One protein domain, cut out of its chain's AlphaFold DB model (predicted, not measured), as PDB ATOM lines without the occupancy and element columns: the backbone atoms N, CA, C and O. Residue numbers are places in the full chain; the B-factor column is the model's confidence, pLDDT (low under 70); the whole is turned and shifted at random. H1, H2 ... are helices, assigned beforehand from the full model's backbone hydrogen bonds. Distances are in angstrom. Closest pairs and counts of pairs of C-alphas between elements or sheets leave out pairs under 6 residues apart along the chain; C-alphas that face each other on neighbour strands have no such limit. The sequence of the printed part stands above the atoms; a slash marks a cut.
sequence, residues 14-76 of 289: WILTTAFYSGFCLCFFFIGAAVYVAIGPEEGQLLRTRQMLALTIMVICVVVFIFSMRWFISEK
ATOM      1  N   TRP A  14      71.935 319.238 -38.647       71.44
ATOM      2  CA  TRP A  14      70.608 318.836 -39.116       71.44
ATOM      3  C   TRP A  14      69.463 319.387 -38.251       71.44
ATOM      4  O   TRP A  14      68.457 319.807 -38.803       71.44
ATOM      5  N   ILE A  15      69.625 319.497 -36.925       73.94
ATOM      6  CA  ILE A  15      68.580 320.034 -36.031       73.94
ATOM      7  C   ILE A  15      68.317 321.514 -36.334       73.94
ATOM      8  O   ILE A  15      67.166 321.940 -36.420       73.94
ATOM      9  N   LEU A  16      69.383 322.290 -36.549       74.12
ATOM     10  CA  LEU A  16      69.280 323.713 -36.884       74.12
ATOM     11  C   LEU A  16      68.606 323.936 -38.242       74.12
ATOM     12  O   LEU A  16      67.826 324.873 -38.393       74.12
ATOM     13  N   THR A  17      68.865 323.062 -39.218       73.06
ATOM     14  CA  THR A  17      68.199 323.137 -40.526       73.06
ATOM     15  C   THR A  17      66.727 322.762 -40.408       73.06
ATOM     16  O   THR A  17      65.879 323.507 -40.895       73.06
ATOM     17  N   THR A  18      66.388 321.678 -39.701       76.44
ATOM     18  CA  THR A  18      64.989 321.273 -39.495       76.44
ATOM     19  C   THR A  18      64.182 322.355 -38.775       76.44
ATOM     20  O   THR A  18      63.074 322.663 -39.205       76.44
ATOM     21  N   ALA A  19      64.745 322.975 -37.735       76.56
ATOM     22  CA  ALA A  19      64.096 324.062 -37.001       76.56
ATOM     23  C   ALA A  19      63.884 325.320 -37.863       76.56
ATOM     24  O   ALA A  19      62.849 325.977 -37.766       76.56
ATOM     25  N   PHE A  20      64.839 325.648 -38.739       80.31
ATOM     26  CA  PHE A  20      64.703 326.775 -39.660       80.31
ATOM     27  C   PHE A  20      63.578 326.540 -40.681       80.31
ATOM     28  O   PHE A  20      62.739 327.415 -40.888       80.31
ATOM     29  N   TYR A  21      63.512 325.345 -41.276       75.12
ATOM     30  CA  TYR A  21      62.469 325.010 -42.250       75.12
ATOM     31  C   TYR A  21      61.079 324.880 -41.622       75.12
ATOM     32  O   TYR A  21      60.105 325.327 -42.230       75.12
ATOM     33  N   SER A  22      60.964 324.317 -40.415       77.12
ATOM     34  CA  SER A  22      59.676 324.235 -39.714       77.12
ATOM     35  C   SER A  22      59.164 325.619 -39.317       77.12
ATOM     36  O   SER A  22      57.989 325.917 -39.539       77.12
ATOM     37  N   GLY A  23      60.048 326.495 -38.829       80.12
ATOM     38  CA  GLY A  23      59.727 327.897 -38.556       80.12
ATOM     39  C   GLY A  23      59.268 328.635 -39.813       80.12
ATOM     40  O   GLY A  23      58.228 329.290 -39.797       80.12
ATOM     41  N   PHE A  24      59.981 328.457 -40.928       79.94
ATOM     42  CA  PHE A  24      59.602 329.046 -42.212       79.94
ATOM     43  C   PHE A  24      58.212 328.569 -42.661       79.94
ATOM     44  O   PHE A  24      57.354 329.394 -42.958       79.94
ATOM     45  N   CYS A  25      57.934 327.261 -42.626       77.56
ATOM     46  CA  CYS A  25      56.622 326.723 -43.006       77.56
ATOM     47  C   CYS A  25      55.483 327.271 -42.130       77.56
ATOM     48  O   CYS A  25      54.432 327.643 -42.654       77.56
ATOM     49  N   LEU A  26      55.697 327.372 -40.814       79.94
ATOM     50  CA  LEU A  26      54.715 327.948 -39.892       79.94
ATOM     51  C   LEU A  26      54.446 329.423 -40.205       79.94
ATOM     52  O   LEU A  26      53.285 329.825 -40.257       79.94
ATOM     53  N   CYS A  27      55.478 330.224 -40.484       81.38
ATOM     54  CA  CYS A  27      55.302 331.630 -40.856       81.38
ATOM     55  C   CYS A  27      54.425 331.795 -42.104       81.38
ATOM     56  O   CYS A  27      53.501 332.607 -42.090       81.38
ATOM     57  N   PHE A  28      54.655 331.008 -43.160       77.56
ATOM     58  CA  PHE A  28      53.826 331.077 -44.370       77.56
ATOM     59  C   PHE A  28      52.381 330.651 -44.116       77.56
ATOM     60  O   PHE A  28      51.462 331.270 -44.651       77.56
ATOM     61  N   PHE A  29      52.169 329.649 -43.261       79.69
ATOM     62  CA  PHE A  29      50.828 329.236 -42.861       79.69
ATOM     63  C   PHE A  29      50.076 330.365 -42.142       79.69
ATOM     64  O   PHE A  29      48.948 330.690 -42.516       79.69
ATOM     65  N   PHE A  30      50.711 331.017 -41.163       80.31
ATOM     66  CA  PHE A  30      50.094 332.128 -40.431       80.31
ATOM     67  C   PHE A  30      49.856 333.358 -41.307       80.31
ATOM     68  O   PHE A  30      48.816 333.993 -41.165       80.31
ATOM     69  N   ILE A  31      50.757 333.671 -42.244       81.44
ATOM     70  CA  ILE A  31      50.545 334.756 -43.214       81.44
ATOM     71  C   ILE A  31      49.345 334.434 -44.111       81.44
ATOM     72  O   ILE A  31      48.477 335.285 -44.286       81.44
ATOM     73  N   GLY A  32      49.245 333.206 -44.627       76.50
ATOM     74  CA  GLY A  32      48.096 332.772 -45.427       76.50
ATOM     75  C   GLY A  32      46.775 332.860 -44.657       76.50
ATOM     76  O   GLY A  32      45.795 333.391 -45.177       76.50
ATOM     77  N   ALA A  33      46.763 332.415 -43.399       77.31
ATOM     78  CA  ALA A  33      45.596 332.508 -42.523       77.31
ATOM     79  C   ALA A  33      45.226 333.964 -42.189       77.31
ATOM     80  O   ALA A  33      44.054 334.326 -42.239       77.31
ATOM     81  N   ALA A  34      46.210 334.821 -41.902       78.06
ATOM     82  CA  ALA A  34      45.985 336.236 -41.619       78.06
ATOM     83  C   ALA A  34      45.432 336.980 -42.842       78.06
ATOM     84  O   ALA A  34      44.485 337.749 -42.710       78.06
ATOM     85  N   VAL A  35      45.967 336.706 -44.037       76.12
ATOM     86  CA  VAL A  35      45.441 337.242 -45.302       76.12
ATOM     87  C   VAL A  35      44.012 336.751 -45.536       76.12
ATOM     88  O   VAL A  35      43.156 337.540 -45.920       76.12
ATOM     89  N   TYR A  36      43.721 335.482 -45.249       73.19
ATOM     90  CA  TYR A  36      42.370 334.936 -45.369       73.19
ATOM     91  C   TYR A  36      41.367 335.628 -44.430       73.19
ATOM     92  O   TYR A  36      40.257 335.937 -44.850       73.19
ATOM     93  N   VAL A  37      41.760 335.910 -43.183       77.44
ATOM     94  CA  VAL A  37      40.901 336.572 -42.183       77.44
ATOM     95  C   VAL A  37      40.749 338.074 -42.444       77.44
ATOM     96  O   VAL A  37      39.656 338.610 -42.286       77.44
ATOM     97  N   ALA A  38      41.819 338.764 -42.851       75.19
ATOM     98  CA  ALA A  38      41.800 340.208 -43.102       75.19
ATOM     99  C   ALA A  38      40.931 340.590 -44.310       75.19
ATOM    100  O   ALA A  38      40.466 341.724 -44.432       75.19
ATOM    101  N   ILE A  39      40.702 339.642 -45.212       64.75
ATOM    102  CA  ILE A  39      39.915 339.833 -46.417       64.75
ATOM    103  C   ILE A  39      38.452 339.468 -46.100       64.75
ATOM    104  O   ILE A  39      37.987 338.359 -46.355       64.75
ATOM    105  N   GLY A  40      37.732 340.418 -45.497       60.62
ATOM    106  CA  GLY A  40      36.343 340.261 -45.054       60.62
ATOM    107  C   GLY A  40      35.325 339.928 -46.167       60.62
ATOM    108  O   GLY A  40      35.633 340.025 -47.366       60.62
ATOM    109  N   PRO A  41      34.101 339.515 -45.780       60.66
ATOM    110  CA  PRO A  41      33.084 339.009 -46.692       60.66
ATOM    111  C   PRO A  41      32.312 340.160 -47.345       60.66
ATOM    112  O   PRO A  41      31.273 340.564 -46.840       60.66
ATOM    113  N   GLU A  42      32.775 340.661 -48.488       64.12
ATOM    114  CA  GLU A  42      31.947 341.530 -49.331       64.12
ATOM    115  C   GLU A  42      32.008 341.123 -50.809       64.12
ATOM    116  O   GLU A  42      33.076 340.906 -51.381       64.12
ATOM    117  N   GLU A  43      30.797 340.988 -51.357       63.50
ATOM    118  CA  GLU A  43      30.373 340.797 -52.749       63.50
ATOM    119  C   GLU A  43      30.878 339.543 -53.504       63.50
ATOM    120  O   GLU A  43      32.050 339.346 -53.827       63.50
ATOM    121  N   GLY A  44      29.925 338.661 -53.840       68.12
ATOM    122  CA  GLY A  44      30.140 337.262 -54.245       68.12
ATOM    123  C   GLY A  44      30.966 336.997 -55.512       68.12
ATOM    124  O   GLY A  44      31.352 335.849 -55.735       68.12
ATOM    125  N   GLN A  45      31.294 338.009 -56.322       64.50
ATOM    126  CA  GLN A  45      32.220 337.835 -57.450       64.50
ATOM    127  C   GLN A  45      33.694 337.892 -57.025       64.50
ATOM    128  O   GLN A  45      34.504 337.137 -57.566       64.50
ATOM    129  N   LEU A  46      34.048 338.678 -55.998       71.50
ATOM    130  CA  LEU A  46      35.409 338.677 -55.451       71.50
ATOM    131  C   LEU A  46      35.733 337.371 -54.715       71.50
ATOM    132  O   LEU A  46      36.894 336.961 -54.661       71.50
ATOM    133  N   LEU A  47      34.715 336.687 -54.188       74.88
ATOM    134  CA  LEU A  47      34.888 335.458 -53.416       74.88
ATOM    135  C   LEU A  47      35.511 334.324 -54.249       74.88
ATOM    136  O   LEU A  47      36.417 333.645 -53.769       74.88
ATOM    137  N   ARG A  48      35.095 334.156 -55.514       77.25
ATOM    138  CA  ARG A  48      35.653 333.113 -56.397       77.25
ATOM    139  C   ARG A  48      37.119 333.367 -56.728       77.25
ATOM    140  O   ARG A  48      37.931 332.451 -56.634       77.25
ATOM    141  N   THR A  49      37.478 334.604 -57.062       77.06
ATOM    142  CA  THR A  49      38.869 334.965 -57.376       77.06
ATOM    143  C   THR A  49      39.777 334.761 -56.163       77.06
ATOM    144  O   THR A  49      40.883 334.240 -56.295       77.06
ATOM    145  N   ARG A  50      39.285 335.083 -54.960       74.19
ATOM    146  CA  ARG A  50      40.006 334.871 -53.694       74.19
ATOM    147  C   ARG A  50      40.206 333.389 -53.380       74.19
ATOM    148  O   ARG A  50      41.312 332.996 -53.017       74.19
ATOM    149  N   GLN A  51      39.177 332.564 -53.566       80.12
ATOM    150  CA  GLN A  51      39.280 331.113 -53.379       80.12
ATOM    151  C   GLN A  51      40.289 330.486 -54.349       80.12
ATOM    152  O   GLN A  51      41.115 329.677 -53.930       80.12
ATOM    153  N   MET A  52      40.284 330.908 -55.616       82.19
ATOM    154  CA  MET A  52      41.245 330.430 -56.614       82.19
ATOM    155  C   MET A  52      42.680 330.849 -56.275       82.19
ATOM    156  O   MET A  52      43.600 330.038 -56.397       82.19
ATOM    157  N   LEU A  53      42.885 332.080 -55.795       80.56
ATOM    158  CA  LEU A  53      44.205 332.552 -55.374       80.56
ATOM    159  C   LEU A  53      44.720 331.779 -54.150       80.56
ATOM    160  O   LEU A  53      45.857 331.309 -54.161       80.56
ATOM    161  N   ALA A  54      43.884 331.593 -53.126       78.50
ATOM    162  CA  ALA A  54      44.246 330.836 -51.927       78.50
ATOM    163  C   ALA A  54      44.595 329.376 -52.255       78.50
ATOM    164  O   ALA A  54      45.601 328.856 -51.770       78.50
ATOM    165  N   LEU A  55      43.813 328.734 -53.129       82.69
ATOM    166  CA  LEU A  55      44.087 327.377 -53.599       82.69
ATOM    167  C   LEU A  55      45.412 327.310 -54.372       82.69
ATOM    168  O   LEU A  55      46.212 326.407 -54.144       82.69
ATOM    169  N   THR A  56      45.684 328.297 -55.229       84.38
ATOM    170  CA  THR A  56      46.939 328.373 -55.993       84.38
ATOM    171  C   THR A  56      48.149 328.496 -55.067       84.38
ATOM    172  O   THR A  56      49.123 327.760 -55.223       84.38
ATOM    173  N   ILE A  57      48.077 329.372 -54.060       81.56
ATOM    174  CA  ILE A  57      49.143 329.536 -53.062       81.56
ATOM    175  C   ILE A  57      49.352 328.232 -52.283       81.56
ATOM    176  O   ILE A  57      50.491 327.794 -52.124       81.56
ATOM    177  N   MET A  58      48.271 327.571 -51.856       81.19
ATOM    178  CA  MET A  58      48.356 326.291 -51.146       81.19
ATOM    179  C   MET A  58      49.066 325.224 -51.991       81.19
ATOM    180  O   MET A  58      49.969 324.552 -51.493       81.19
ATOM    181  N   VAL A  59      48.713 325.096 -53.274       85.44
ATOM    182  CA  VAL A  59      49.348 324.138 -54.194       85.44
ATOM    183  C   VAL A  59      50.843 324.427 -54.341       85.44
ATOM    184  O   VAL A  59      51.649 323.502 -54.248       85.44
ATOM    185  N   ILE A  60      51.237 325.695 -54.495       85.56
ATOM    186  CA  ILE A  60      52.653 326.088 -54.579       85.56
ATOM    187  C   ILE A  60      53.403 325.693 -53.300       85.56
ATOM    188  O   ILE A  60      54.477 325.094 -53.380       85.56
ATOM    189  N   CYS A  61      52.832 325.961 -52.121       81.75
ATOM    190  CA  CYS A  61      53.441 325.582 -50.844       81.75
ATOM    191  C   CYS A  61      53.631 324.062 -50.720       81.75
ATOM    192  O   CYS A  61      54.699 323.615 -50.297       81.75
ATOM    193  N   VAL A  62      52.637 323.265 -51.128       84.81
ATOM    194  CA  VAL A  62      52.724 321.795 -51.104       84.81
ATOM    195  C   VAL A  62      53.807 321.288 -52.058       84.81
ATOM    196  O   VAL A  62      54.599 320.427 -51.679       84.81
ATOM    197  N   VAL A  63      53.905 321.845 -53.269       86.81
ATOM    198  CA  VAL A  63      54.942 321.458 -54.241       86.81
ATOM    199  C   VAL A  63      56.339 321.777 -53.706       86.81
ATOM    200  O   VAL A  63      57.207 320.904 -53.719       86.81
ATOM    201  N   VAL A  64      56.557 322.983 -53.172       85.56
ATOM    202  CA  VAL A  64      57.852 323.375 -52.583       85.56
ATOM    203  C   VAL A  64      58.224 322.460 -51.412       85.56
ATOM    204  O   VAL A  64      59.380 322.050 -51.306       85.56
ATOM    205  N   PHE A  65      57.252 322.080 -50.579       83.44
ATOM    206  CA  PHE A  65      57.464 321.143 -49.474       83.44
ATOM    207  C   PHE A  65      57.857 319.736 -49.953       83.44
ATOM    208  O   PHE A  65      58.777 319.126 -49.411       83.44
ATOM    209  N   ILE A  66      57.210 319.212 -50.999       87.25
ATOM    210  CA  ILE A  66      57.557 317.896 -51.559       87.25
ATOM    211  C   ILE A  66      58.976 317.910 -52.142       87.25
ATOM    212  O   ILE A  66      59.749 316.976 -51.911       87.25
ATOM    213  N   PHE A  67      59.347 318.968 -52.872       83.00
ATOM    214  CA  PHE A  67      60.691 319.096 -53.439       83.00
ATOM    215  C   PHE A  67      61.771 319.232 -52.360       83.00
ATOM    216  O   PHE A  67      62.808 318.572 -52.467       83.00
ATOM    217  N   SER A  68      61.532 320.010 -51.300       83.00
ATOM    218  CA  SER A  68      62.487 320.144 -50.194       83.00
ATOM    219  C   SER A  68      62.653 318.835 -49.417       83.00
ATOM    220  O   SER A  68      63.780 318.444 -49.114       83.00
ATOM    221  N   MET A  69      61.565 318.094 -49.187       81.31
ATOM    222  CA  MET A  69      61.619 316.768 -48.565       81.31
ATOM    223  C   MET A  69      62.375 315.757 -49.430       81.31
ATOM    224  O   MET A  69      63.184 314.992 -48.911       81.31
ATOM    225  N   ARG A  70      62.170 315.759 -50.754       83.50
ATOM    226  CA  ARG A  70      62.905 314.870 -51.667       83.50
ATOM    227  C   ARG A  70      64.397 315.194 -51.697       83.50
ATOM    228  O   ARG A  70      65.201 314.266 -51.666       83.50
ATOM    229  N   TRP A  71      64.757 316.477 -51.723       78.69
ATOM    230  CA  TRP A  71      66.151 316.914 -51.618       78.69
ATOM    231  C   TRP A  71      66.780 316.418 -50.309       78.69
ATOM    232  O   TRP A  71      67.831 315.785 -50.327       78.69
ATOM    233  N   PHE A  72      66.074 316.578 -49.187       72.69
ATOM    234  CA  PHE A  72      66.538 316.138 -47.870       72.69
ATOM    235  C   PHE A  72      66.686 314.611 -47.753       72.69
ATOM    236  O   PHE A  72      67.635 314.117 -47.150       72.69
ATOM    237  N   ILE A  73      65.777 313.839 -48.357       76.25
ATOM    238  CA  ILE A  73      65.868 312.369 -48.393       76.25
ATOM    239  C   ILE A  73      66.999 311.909 -49.328       76.25
ATOM    240  O   ILE A  73      67.648 310.901 -49.041       76.25
ATOM    241  N   SER A  74      67.255 312.629 -50.423       72.12
ATOM    242  CA  SER A  74      68.372 312.346 -51.334       72.12
ATOM    243  C   SER A  74      69.728 312.658 -50.702       72.12
ATOM    244  O   SER A  74      70.711 311.990 -51.009       72.12
ATOM    245  N   GLU A  75      69.777 313.622 -49.785       66.56
ATOM    246  CA  GLU A  75      70.933 313.904 -48.936       66.56
ATOM    247  C   GLU A  75      70.957 313.050 -47.665       66.56
ATOM    248  O   GLU A  75      71.596 313.441 -46.686       66.56
ATOM    249  N   LYS A  76      70.327 311.859 -47.647       56.12
ATOM    250  CA  LYS A  76      70.734 310.841 -46.671       56.12
ATOM    251  C   LYS A  76      72.249 310.758 -46.787       56.12
ATOM    252  O   LYS A  76      72.734 310.356 -47.847       56.12
TER     253      LYS A  76
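This is residues 14 to 76 of the 289 residues of an uncharacterized protein of Deltaproteobacteria bacterium (UniProt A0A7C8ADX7). Two long helices, H1 and H2, run side by side in opposite ways and make a long, narrow U, with a loop at one end where the chain folds back. The two legs are only loosely packed, and residues 40 to 46, of which 44 to 46 belong to H2, stick out at the turn. The printed part has 63 residues with two named helices, H1 then H2, and no named strand; its class is all helix. It is only just loose, close to extended, with a radius of gyration of the C-alphas of 15.5 A, and its C-alphas span 50 by 18 by 6 A, a rod.

Find C-alpha 14 at (70.608, 318.836, -39.116); there H1 begins, and it runs over residues 14 to 38, 36.1 A from first to last C-alpha, and ends with C-alpha 38 at (41.800, 340.208, -43.102). Pass the five link residues and find C-alpha 44 at (30.140, 337.262, -54.245). From there H2, residues 44 to 74, the longest helix by residues, runs 45.7 A to C-alpha 74 at (68.372, 312.346, -51.334).

Look at Gly 32 and Ala 54, whose C-alphas are the closest of H1 and H2, 7.8 A apart. The helices are close but not clearly touching, with 2 pairs of C-alphas within 8 A. Their lines stand at a shallow tilt of 4 degrees, opposite ways, and their centres are 13.4 A apart. In H1 every O i to N i+4 pair is within hydrogen-bond range; in H2 25 of 27 are.

The two C-alphas farthest apart are those of Glu 43 and Lys 76, 50.6 A, while those of Trp 14 and Lys 76 are 11.0 A apart. The printed part has no cut, and the link from H1 to H2 is tight. In the B-factor column the mean pLDDT of the printed part is 76.8; look for values under 70 at residues 39 to 45 and 75 to 76 of this model.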